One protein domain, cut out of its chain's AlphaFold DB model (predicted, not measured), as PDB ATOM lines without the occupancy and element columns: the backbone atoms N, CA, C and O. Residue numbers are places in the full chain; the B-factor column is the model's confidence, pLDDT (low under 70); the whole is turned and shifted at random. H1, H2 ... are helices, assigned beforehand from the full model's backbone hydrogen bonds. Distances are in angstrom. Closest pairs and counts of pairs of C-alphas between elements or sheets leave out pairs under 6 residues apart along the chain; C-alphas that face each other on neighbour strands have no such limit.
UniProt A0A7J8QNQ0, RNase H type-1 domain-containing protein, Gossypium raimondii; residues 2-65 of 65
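What this domain is: This is residues 2 to 65 of the 65 residues of the protein "RNase H type-1 domain-containing protein" of Gossypium raimondii (UniProt A0A7J8QNQ0). Two antiparallel helices, H2 and H3, form a hairpin, and a third helix, H1, sticks out far from it on an extended arm, residues 2 to 26. The printed part has 64 residues with three named helices, H1, H2, H3 in chain order, and no named strand: all helix. It is loose, with a radius of gyration of the C-alphas of 14.8 A and spans of 37 by 29 by 20 A.

Where its parts are: Find C-alpha 2 at (3.768, -13.162, 28.725); from there H1 runs 15.4 A to residue 12. H2, residues 29 to 40, covers 16.3 A. H3, residues 53 to 63, covers 15.5 A and ends at C-alpha 63, (-28.161, -8.938, 35.232).

How they stand to each other: H1 is apart from H2 and H3. Look at Val 30 and Ile 59: their C-alphas, 5.8 A apart, are the closest where H2, with residues 29 to 34 alone, touches H3. This helical hairpin runs opposite ways at a shallow tilt of 30 degrees. In H1, H2 and H3 every O i to N i+4 pair is within hydrogen-bond range.

The domain as a whole: The C-alphas of Ser 16 and Leu 53 are the two farthest apart, 38.6 A. Both links are long, and the printed part has no cut. Confidence is under 70 at residues 2, 25 to 27, 43 to 57 and 59 to 65.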
ATOM      1  N   GLY A   2       3.152 -14.348  28.096       68.62
ATOM      2  CA  GLY A   2       3.768 -13.162  28.725       68.62
ATOM      3  C   GLY A   2       3.429 -11.797  28.100       68.62
ATOM      4  O   GLY A   2       3.200 -10.843  28.833       68.62
ATOM      5  N   HIS A   3       3.314 -11.705  26.769       71.00
ATOM      6  CA  HIS A   3       2.987 -10.441  26.090       71.00
ATOM      7  C   HIS A   3       1.597  -9.893  26.466       71.00
ATOM      8  O   HIS A   3       1.483  -8.738  26.859       71.00
ATOM      9  N   ARG A   4       0.558 -10.744  26.469       70.62
ATOM     10  CA  ARG A   4      -0.803 -10.338  26.868       70.62
ATOM     11  C   ARG A   4      -0.886  -9.913  28.333       70.62
ATOM     12  O   ARG A   4      -1.616  -8.992  28.668       70.62
ATOM     13  N   ILE A   5      -0.120 -10.567  29.204       74.25
ATOM     14  CA  ILE A   5      -0.051 -10.200  30.622       74.25
ATOM     15  C   ILE A   5       0.545  -8.793  30.782       74.25
ATOM     16  O   ILE A   5       0.023  -7.999  31.557       74.25
ATOM     17  N   GLN A   6       1.588  -8.449  30.020       78.50
ATOM     18  CA  GLN A   6       2.176  -7.104  30.050       78.50
ATOM     19  C   GLN A   6       1.210  -6.016  29.567       78.50
ATOM     20  O   GLN A   6       1.194  -4.929  30.136       78.50
ATOM     21  N   GLU A   7       0.406  -6.285  28.538       82.88
ATOM     22  CA  GLU A   7      -0.613  -5.336  28.069       82.88
ATOM     23  C   GLU A   7      -1.699  -5.101  29.118       82.88
ATOM     24  O   GLU A   7      -2.065  -3.956  29.375       82.88
ATOM     25  N   ILE A   8      -2.150  -6.164  29.788       82.25
ATOM     26  CA  ILE A   8      -3.097  -6.053  30.903       82.25
ATOM     27  C   ILE A   8      -2.498  -5.203  32.028       82.25
ATOM     28  O   ILE A   8      -3.164  -4.302  32.522       82.25
ATOM     29  N   PHE A   9      -1.232  -5.415  32.395       81.12
ATOM     30  CA  PHE A   9      -0.588  -4.591  33.424       81.12
ATOM     31  C   PHE A   9      -0.506  -3.110  33.042       81.12
ATOM     32  O   PHE A   9      -0.750  -2.266  33.897       81.12
ATOM     33  N   LYS A  10      -0.250  -2.778  31.770       87.19
ATOM     34  CA  LYS A  10      -0.288  -1.379  31.301       87.19
ATOM     35  C   LYS A  10      -1.677  -0.750  31.429       87.19
ATOM     36  O   LYS A  10      -1.777   0.432  31.726       87.19
ATOM     37  N   LEU A  11      -2.740  -1.526  31.209       85.62
ATOM     38  CA  LEU A  11      -4.121  -1.058  31.382       85.62
ATOM     39  C   LEU A  11      -4.496  -0.867  32.857       85.62
ATOM     40  O   LEU A  11      -5.368  -0.058  33.160       85.62
ATOM     41  N   LEU A  12      -3.850  -1.610  33.759       84.81
ATOM     42  CA  LEU A  12      -4.078  -1.541  35.202       84.81
ATOM     43  C   LEU A  12      -3.196  -0.499  35.917       84.81
ATOM     44  O   LEU A  12      -3.515  -0.119  37.038       84.81
ATOM     45  N   ASP A  13      -2.141  -0.005  35.266       87.75
ATOM     46  CA  ASP A  13      -1.217   1.024  35.771       87.75
ATOM     47  C   ASP A  13      -1.884   2.297  36.348       87.75
ATOM     48  O   ASP A  13      -1.440   2.768  37.395       87.75
ATOM     49  N   PRO A  14      -2.976   2.854  35.772       90.62
ATOM     50  CA  PRO A  14      -3.617   4.043  36.342       90.62
ATOM     51  C   PRO A  14      -4.391   3.785  37.646       90.62
ATOM     52  O   PRO A  14      -4.857   4.741  38.270       90.62
ATOM     53  N   PHE A  15      -4.564   2.531  38.073       86.19
ATOM     54  CA  PHE A  15      -5.329   2.194  39.272       86.19
ATOM     55  C   PHE A  15      -4.408   2.053  40.489       86.19
ATOM     56  O   PHE A  15      -3.466   1.267  40.494       86.19
ATOM     57  N   SER A  16      -4.725   2.761  41.577       87.50
ATOM     58  CA  SER A  16      -3.985   2.662  42.846       87.50
ATOM     59  C   SER A  16      -4.110   1.290  43.518       87.50
ATOM     60  O   SER A  16      -3.272   0.913  44.335       87.50
ATOM     61  N   SER A  17      -5.180   0.556  43.210       85.81
ATOM     62  CA  SER A  17      -5.399  -0.823  43.637       85.81
ATOM     63  C   SER A  17      -6.381  -1.520  42.694       85.81
ATOM     64  O   SER A  17      -7.291  -0.900  42.146       85.81
ATOM     65  N   VAL A  18      -6.194  -2.828  42.513       79.75
ATOM     66  CA  VAL A  18      -7.068  -3.685  41.703       79.75
ATOM     67  C   VAL A  18      -7.440  -4.901  42.540       79.75
ATOM     68  O   VAL A  18      -6.565  -5.575  43.081       79.75
ATOM     69  N   SER A  19      -8.734  -5.194  42.647       81.94
ATOM     70  CA  SER A  19      -9.233  -6.412  43.286       81.94
ATOM     71  C   SER A  19      -9.647  -7.421  42.224       81.94
ATOM     72  O   SER A  19     -10.501  -7.119  41.390       81.94
ATOM     73  N   PHE A  20      -9.083  -8.625  42.273       76.88
ATOM     74  CA  PHE A  20      -9.452  -9.709  41.369       76.88
ATOM     75  C   PHE A  20     -10.137 -10.816  42.164       76.88
ATOM     76  O   PHE A  20      -9.545 -11.378  43.086       76.88
ATOM     77  N   VAL A  21     -11.387 -11.120  41.820       77.06
ATOM     78  CA  VAL A  21     -12.152 -12.195  42.457       77.06
ATOM     79  C   VAL A  21     -12.219 -13.364  41.488       77.06
ATOM     80  O   VAL A  21     -12.848 -13.282  40.436       77.06
ATOM     81  N   TRP A  22     -11.561 -14.466  41.845       71.12
ATOM     82  CA  TRP A  22     -11.697 -15.719  41.113       71.12
ATOM     83  C   TRP A  22     -13.052 -16.339  41.449       71.12
ATOM     84  O   TRP A  22     -13.248 -16.864  42.544       71.12
ATOM     85  N   ALA A  23     -13.995 -16.265  40.515       71.31
ATOM     86  CA  ALA A  23     -15.258 -16.982  40.610       71.31
ATOM     87  C   ALA A  23     -15.143 -18.355  39.933       71.31
ATOM     88  O   ALA A  23     -14.376 -18.540  38.983       71.31
ATOM     89  N   LEU A  24     -15.926 -19.330  40.404       70.50
ATOM     90  CA  LEU A  24     -16.069 -20.598  39.695       70.50
ATOM     91  C   LEU A  24     -16.669 -20.332  38.310       70.50
ATOM     92  O   LEU A  24     -17.559 -19.498  38.154       70.50
ATOM     93  N   ARG A  25     -16.217 -21.084  37.303       61.75
ATOM     94  CA  ARG A  25     -16.663 -20.940  35.906       61.75
ATOM     95  C   ARG A  25     -18.190 -21.009  35.750       61.75
ATOM     96  O   ARG A  25     -18.753 -20.345  34.892       61.75
ATOM     97  N   CYS A  26     -18.865 -21.774  36.606       64.56
ATOM     98  CA  CYS A  26     -20.320 -21.923  36.612       64.56
ATOM     99  C   CYS A  26     -21.089 -20.706  37.155       64.56
ATOM    100  O   CYS A  26     -22.308 -20.654  36.992       64.56
ATOM    101  N   CYS A  27     -20.409 -19.752  37.799       66.12
ATOM    102  CA  CYS A  27     -21.037 -18.579  38.405       66.12
ATOM    103  C   CYS A  27     -21.363 -17.480  37.390       66.12
ATOM    104  O   CYS A  27     -22.222 -16.662  37.677       66.12
ATOM    105  N   ASN A  28     -20.705 -17.454  36.226       70.25
ATOM    106  CA  ASN A  28     -20.937 -16.435  35.204       70.25
ATOM    107  C   ASN A  28     -21.299 -17.111  33.878       70.25
ATOM    108  O   ASN A  28     -20.456 -17.339  33.004       70.25
ATOM    109  N   LYS A  29     -22.577 -17.492  33.776       73.00
ATOM    110  CA  LYS A  29     -23.117 -18.245  32.633       73.00
ATOM    111  C   LYS A  29     -23.046 -17.438  31.339       73.00
ATOM    112  O   LYS A  29     -22.835 -18.022  30.280       73.00
ATOM    113  N   VAL A  30     -23.172 -16.115  31.436       74.69
ATOM    114  CA  VAL A  30     -23.012 -15.184  30.310       74.69
ATOM    115  C   VAL A  30     -21.601 -15.259  29.750       74.69
ATOM    116  O   VAL A  30     -21.426 -15.477  28.555       74.69
ATOM    117  N   THR A  31     -20.593 -15.111  30.611       74.19
ATOM    118  CA  THR A  31     -19.189 -15.119  30.185       74.19
ATOM    119  C   THR A  31     -18.820 -16.463  29.577       74.19
ATOM    120  O   THR A  31     -18.186 -16.501  28.526       74.19
ATOM    121  N   ASP A  32     -19.263 -17.571  30.178       77.56
ATOM    122  CA  ASP A  32     -18.997 -18.899  29.624       77.56
ATOM    123  C   ASP A  32     -19.659 -19.099  28.253       77.56
ATOM    124  O   ASP A  32     -19.008 -19.560  27.314       77.56
ATOM    125  N   TYR A  33     -20.923 -18.687  28.103       77.25
ATOM    126  CA  TYR A  33     -21.624 -18.739  26.821       77.25
ATOM    127  C   TYR A  33     -20.917 -17.885  25.760       77.25
ATOM    128  O   TYR A  33     -20.637 -18.385  24.671       77.25
ATOM    129  N   LEU A  34     -20.580 -16.630  26.076       75.25
ATOM    130  CA  LEU A  34     -19.913 -15.707  25.152       75.25
ATOM    131  C   LEU A  34     -18.542 -16.231  24.719       75.25
ATOM    132  O   LEU A  34     -18.219 -16.203  23.532       75.25
ATOM    133  N   CYS A  35     -17.747 -16.751  25.657       75.62
ATOM    134  CA  CYS A  35     -16.454 -17.347  25.338       75.62
ATOM    135  C   CYS A  35     -16.606 -18.572  24.429       75.62
ATOM    136  O   CYS A  35     -15.892 -18.679  23.432       75.62
ATOM    137  N   ASN A  36     -17.542 -19.475  24.732       77.94
ATOM    138  CA  ASN A  36     -17.787 -20.656  23.902       77.94
ATOM    139  C   ASN A  36     -18.295 -20.263  22.506       77.94
ATOM    140  O   ASN A  36     -17.824 -20.805  21.507       77.94
ATOM    141  N   TRP A  37     -19.204 -19.291  22.420       76.19
ATOM    142  CA  TRP A  37     -19.731 -18.786  21.154       76.19
ATOM    143  C   TRP A  37     -18.633 -18.146  20.296       76.19
ATOM    144  O   TRP A  37     -18.532 -18.458  19.110       76.19
ATOM    145  N   ALA A  38     -17.764 -17.327  20.893       74.44
ATOM    146  CA  ALA A  38     -16.634 -16.713  20.197       74.44
ATOM    147  C   ALA A  38     -15.630 -17.757  19.675       74.44
ATOM    148  O   ALA A  38     -15.129 -17.622  18.559       74.44
ATOM    149  N   ILE A  39     -15.373 -18.821  20.450       77.44
ATOM    150  CA  ILE A  39     -14.522 -19.947  20.028       77.44
ATOM    151  C   ILE A  39     -15.151 -20.686  18.840       77.44
ATOM    152  O   ILE A  39     -14.459 -20.948  17.857       77.44
ATOM    153  N   ILE A  40     -16.448 -21.008  18.910       80.06
ATOM    154  CA  ILE A  40     -17.165 -21.741  17.852       80.06
ATOM    155  C   ILE A  40     -17.189 -20.945  16.542       80.06
ATOM    156  O   ILE A  40     -16.986 -21.517  15.474       80.06
ATOM    157  N   ASN A  41     -17.410 -19.633  16.620       73.69
ATOM    158  CA  ASN A  41     -17.546 -18.773  15.443       73.69
ATOM    159  C   ASN A  41     -16.210 -18.197  14.948       73.69
ATOM    160  O   ASN A  41     -16.202 -17.404  14.008       73.69
ATOM    161  N   ASN A  42     -15.086 -18.592  15.558       70.19
ATOM    162  CA  ASN A  42     -13.750 -18.070  15.261       70.19
ATOM    163  C   ASN A  42     -13.720 -16.529  15.228       70.19
ATOM    164  O   ASN A  42     -13.080 -15.921  14.365       70.19
ATOM    165  N   CYS A  43     -14.464 -15.902  16.145       67.31
ATOM    166  CA  CYS A  43     -14.583 -14.453  16.201       67.31
ATOM    167  C   CYS A  43     -13.209 -13.841  16.484       67.31
ATOM    168  O   CYS A  43     -12.537 -14.191  17.457       67.31
ATOM    169  N   THR A  44     -12.794 -12.900  15.640       65.56
ATOM    170  CA  THR A  44     -11.699 -11.985  15.963       65.56
ATOM    171  C   THR A  44     -12.169 -10.987  17.026       65.56
ATOM    172  O   THR A  44     -13.367 -10.855  17.249       65.56
ATOM    173  N   ASN A  45     -11.237 -10.305  17.705       53.84
ATOM    174  CA  ASN A  45     -11.456  -9.404  18.858       53.84
ATOM    175  C   ASN A  45     -12.512  -8.280  18.681       53.84
ATOM    176  O   ASN A  45     -12.697  -7.488  19.603       53.84
ATOM    177  N   ASP A  46     -13.187  -8.188  17.536       51.78
ATOM    178  CA  ASP A  46     -14.291  -7.268  17.305       51.78
ATOM    179  C   ASP A  46     -15.565  -7.806  17.962       51.78
ATOM    180  O   ASP A  46     -16.277  -8.669  17.447       51.78
ATOM    181  N   PHE A  47     -15.838  -7.276  19.151       52.38
ATOM    182  CA  PHE A  47     -17.109  -7.432  19.845       52.38
ATOM    183  C   PHE A  47     -18.164  -6.568  19.139       52.38
ATOM    184  O   PHE A  47     -18.336  -5.394  19.465       52.38
ATOM    185  N   ASN A  48     -18.859  -7.132  18.149       56.78
ATOM    186  CA  ASN A  48     -20.039  -6.487  17.581       56.78
ATOM    187  C   ASN A  48     -21.256  -6.802  18.467       56.78
ATOM    188  O   ASN A  48     -21.515  -7.967  18.761       56.78
ATOM    189  N   MET A  49     -21.979  -5.772  18.917       57.72
ATOM    190  CA  MET A  49     -23.106  -5.889  19.864       57.72
ATOM    191  C   MET A  49     -24.375  -6.510  19.253       57.72
ATOM    192  O   MET A  49     -25.346  -6.730  19.977       57.72
ATOM    193  N   ASP A  50     -24.361  -6.827  17.958       63.16
ATOM    194  CA  ASP A  50     -25.433  -7.530  17.247       63.16
ATOM    195  C   ASP A  50     -25.368  -9.043  17.516       63.16
ATOM    196  O   ASP A  50     -25.140  -9.861  16.619       63.16
ATOM    197  N   TYR A  51     -25.515  -9.430  18.781       62.19
ATOM    198  CA  TYR A  51     -25.564 -10.838  19.146       62.19
ATOM    199  C   TYR A  51     -26.899 -11.475  18.738       62.19
ATOM    200  O   TYR A  51     -27.932 -10.802  18.681       62.19
ATOM    201  N   PRO A  52     -26.924 -12.800  18.510       65.50
ATOM    202  CA  PRO A  52     -28.173 -13.546  18.446       65.50
ATOM    203  C   PRO A  52     -29.044 -13.269  19.680       65.50
ATOM    204  O   PRO A  52     -28.532 -13.136  20.795       65.50
ATOM    205  N   LEU A  53     -30.365 -13.223  19.497       67.31
ATOM    206  CA  LEU A  53     -31.343 -12.976  20.569       67.31
ATOM    207  C   LEU A  53     -31.135 -13.884  21.797       67.31
ATOM    208  O   LEU A  53     -31.371 -13.449  22.923       67.31
ATOM    209  N   GLU A  54     -30.623 -15.105  21.602       66.12
ATOM    210  CA  GLU A  54     -30.327 -16.036  22.697       66.12
ATOM    211  C   GLU A  54     -29.291 -15.491  23.695       66.12
ATOM    212  O   GLU A  54     -29.364 -15.782  24.887       66.12
ATOM    213  N   VAL A  55     -28.337 -14.681  23.234       64.69
ATOM    214  CA  VAL A  55     -27.290 -14.091  24.082       64.69
ATOM    215  C   VAL A  55     -27.863 -12.964  24.934       64.69
ATOM    216  O   VAL A  55     -27.548 -12.860  26.119       64.69
ATOM    217  N   HIS A  56     -28.751 -12.155  24.349       67.56
ATOM    218  CA  HIS A  56     -29.442 -11.077  25.054       67.56
ATOM    219  C   HIS A  56     -30.287 -11.613  26.214       67.56
ATOM    220  O   HIS A  56     -30.233 -11.053  27.309       67.56
ATOM    221  N   ASP A  57     -30.989 -12.731  26.016       69.00
ATOM    222  CA  ASP A  57     -31.783 -13.382  27.066       69.00
ATOM    223  C   ASP A  57     -30.921 -13.906  28.224       69.00
ATOM    224  O   ASP A  57     -31.326 -13.829  29.389       69.00
ATOM    225  N   ILE A  58     -29.726 -14.426  27.930       70.31
ATOM    226  CA  ILE A  58     -28.790 -14.902  28.960       70.31
ATOM    227  C   ILE A  58     -28.217 -13.710  29.740       70.31
ATOM    228  O   ILE A  58     -28.189 -13.765  30.968       70.31
ATOM    229  N   ILE A  59     -27.840 -12.620  29.058       65.06
ATOM    230  CA  ILE A  59     -27.348 -11.379  29.687       65.06
ATOM    231  C   ILE A  59     -28.417 -10.763  30.596       65.06
ATOM    232  O   ILE A  59     -28.133 -10.445  31.748       65.06
ATOM    233  N   LEU A  60     -29.652 -10.630  30.106       65.56
ATOM    234  CA  LEU A  60     -30.765 -10.069  30.879       65.56
ATOM    235  C   LEU A  60     -31.068 -10.901  32.129       65.56
ATOM    236  O   LEU A  60     -31.279 -10.339  33.200       65.56
ATOM    237  N   ARG A  61     -31.059 -12.235  32.026       67.75
ATOM    238  CA  ARG A  61     -31.297 -13.122  33.180       67.75
ATOM    239  C   ARG A  61     -30.174 -13.099  34.215       67.75
ATOM    240  O   ARG A  61     -30.448 -13.342  35.388       67.75
ATOM    241  N   ASP A  62     -28.939 -12.857  33.793       64.50
ATOM    242  CA  ASP A  62     -27.785 -12.748  34.693       64.50
ATOM    243  C   ASP A  62     -27.740 -11.376  35.377       64.50
ATOM    244  O   ASP A  62     -27.420 -11.306  36.552       64.50
ATOM    245  N   ALA A  63     -28.143 -10.300  34.686       61.97
ATOM    246  CA  ALA A  63     -28.161  -8.938  35.232       61.97
ATOM    247  C   ALA A  63     -29.322  -8.656  36.206       61.97
ATOM    248  O   ALA A  63     -29.271  -7.686  36.961       61.97
ATOM    249  N   ILE A  64     -30.397  -9.448  36.141       61.75
ATOM    250  CA  ILE A  64     -31.569  -9.333  37.029       61.75
ATOM    251  C   ILE A  64     -31.386 -10.140  38.332       61.75
ATOM    252  O   ILE A  64     -32.083  -9.858  39.308       61.75
ATOM    253  N   ASN A  65     -30.478 -11.124  38.359       47.75
ATOM    254  CA  ASN A  65     -30.124 -11.880  39.572       47.75
ATOM    255  C   ASN A  65     -29.002 -11.198  40.363       47.75
ATOM    256  O   ASN A  65     -28.976 -11.412  41.595       47.75
TER     257      ASN A  65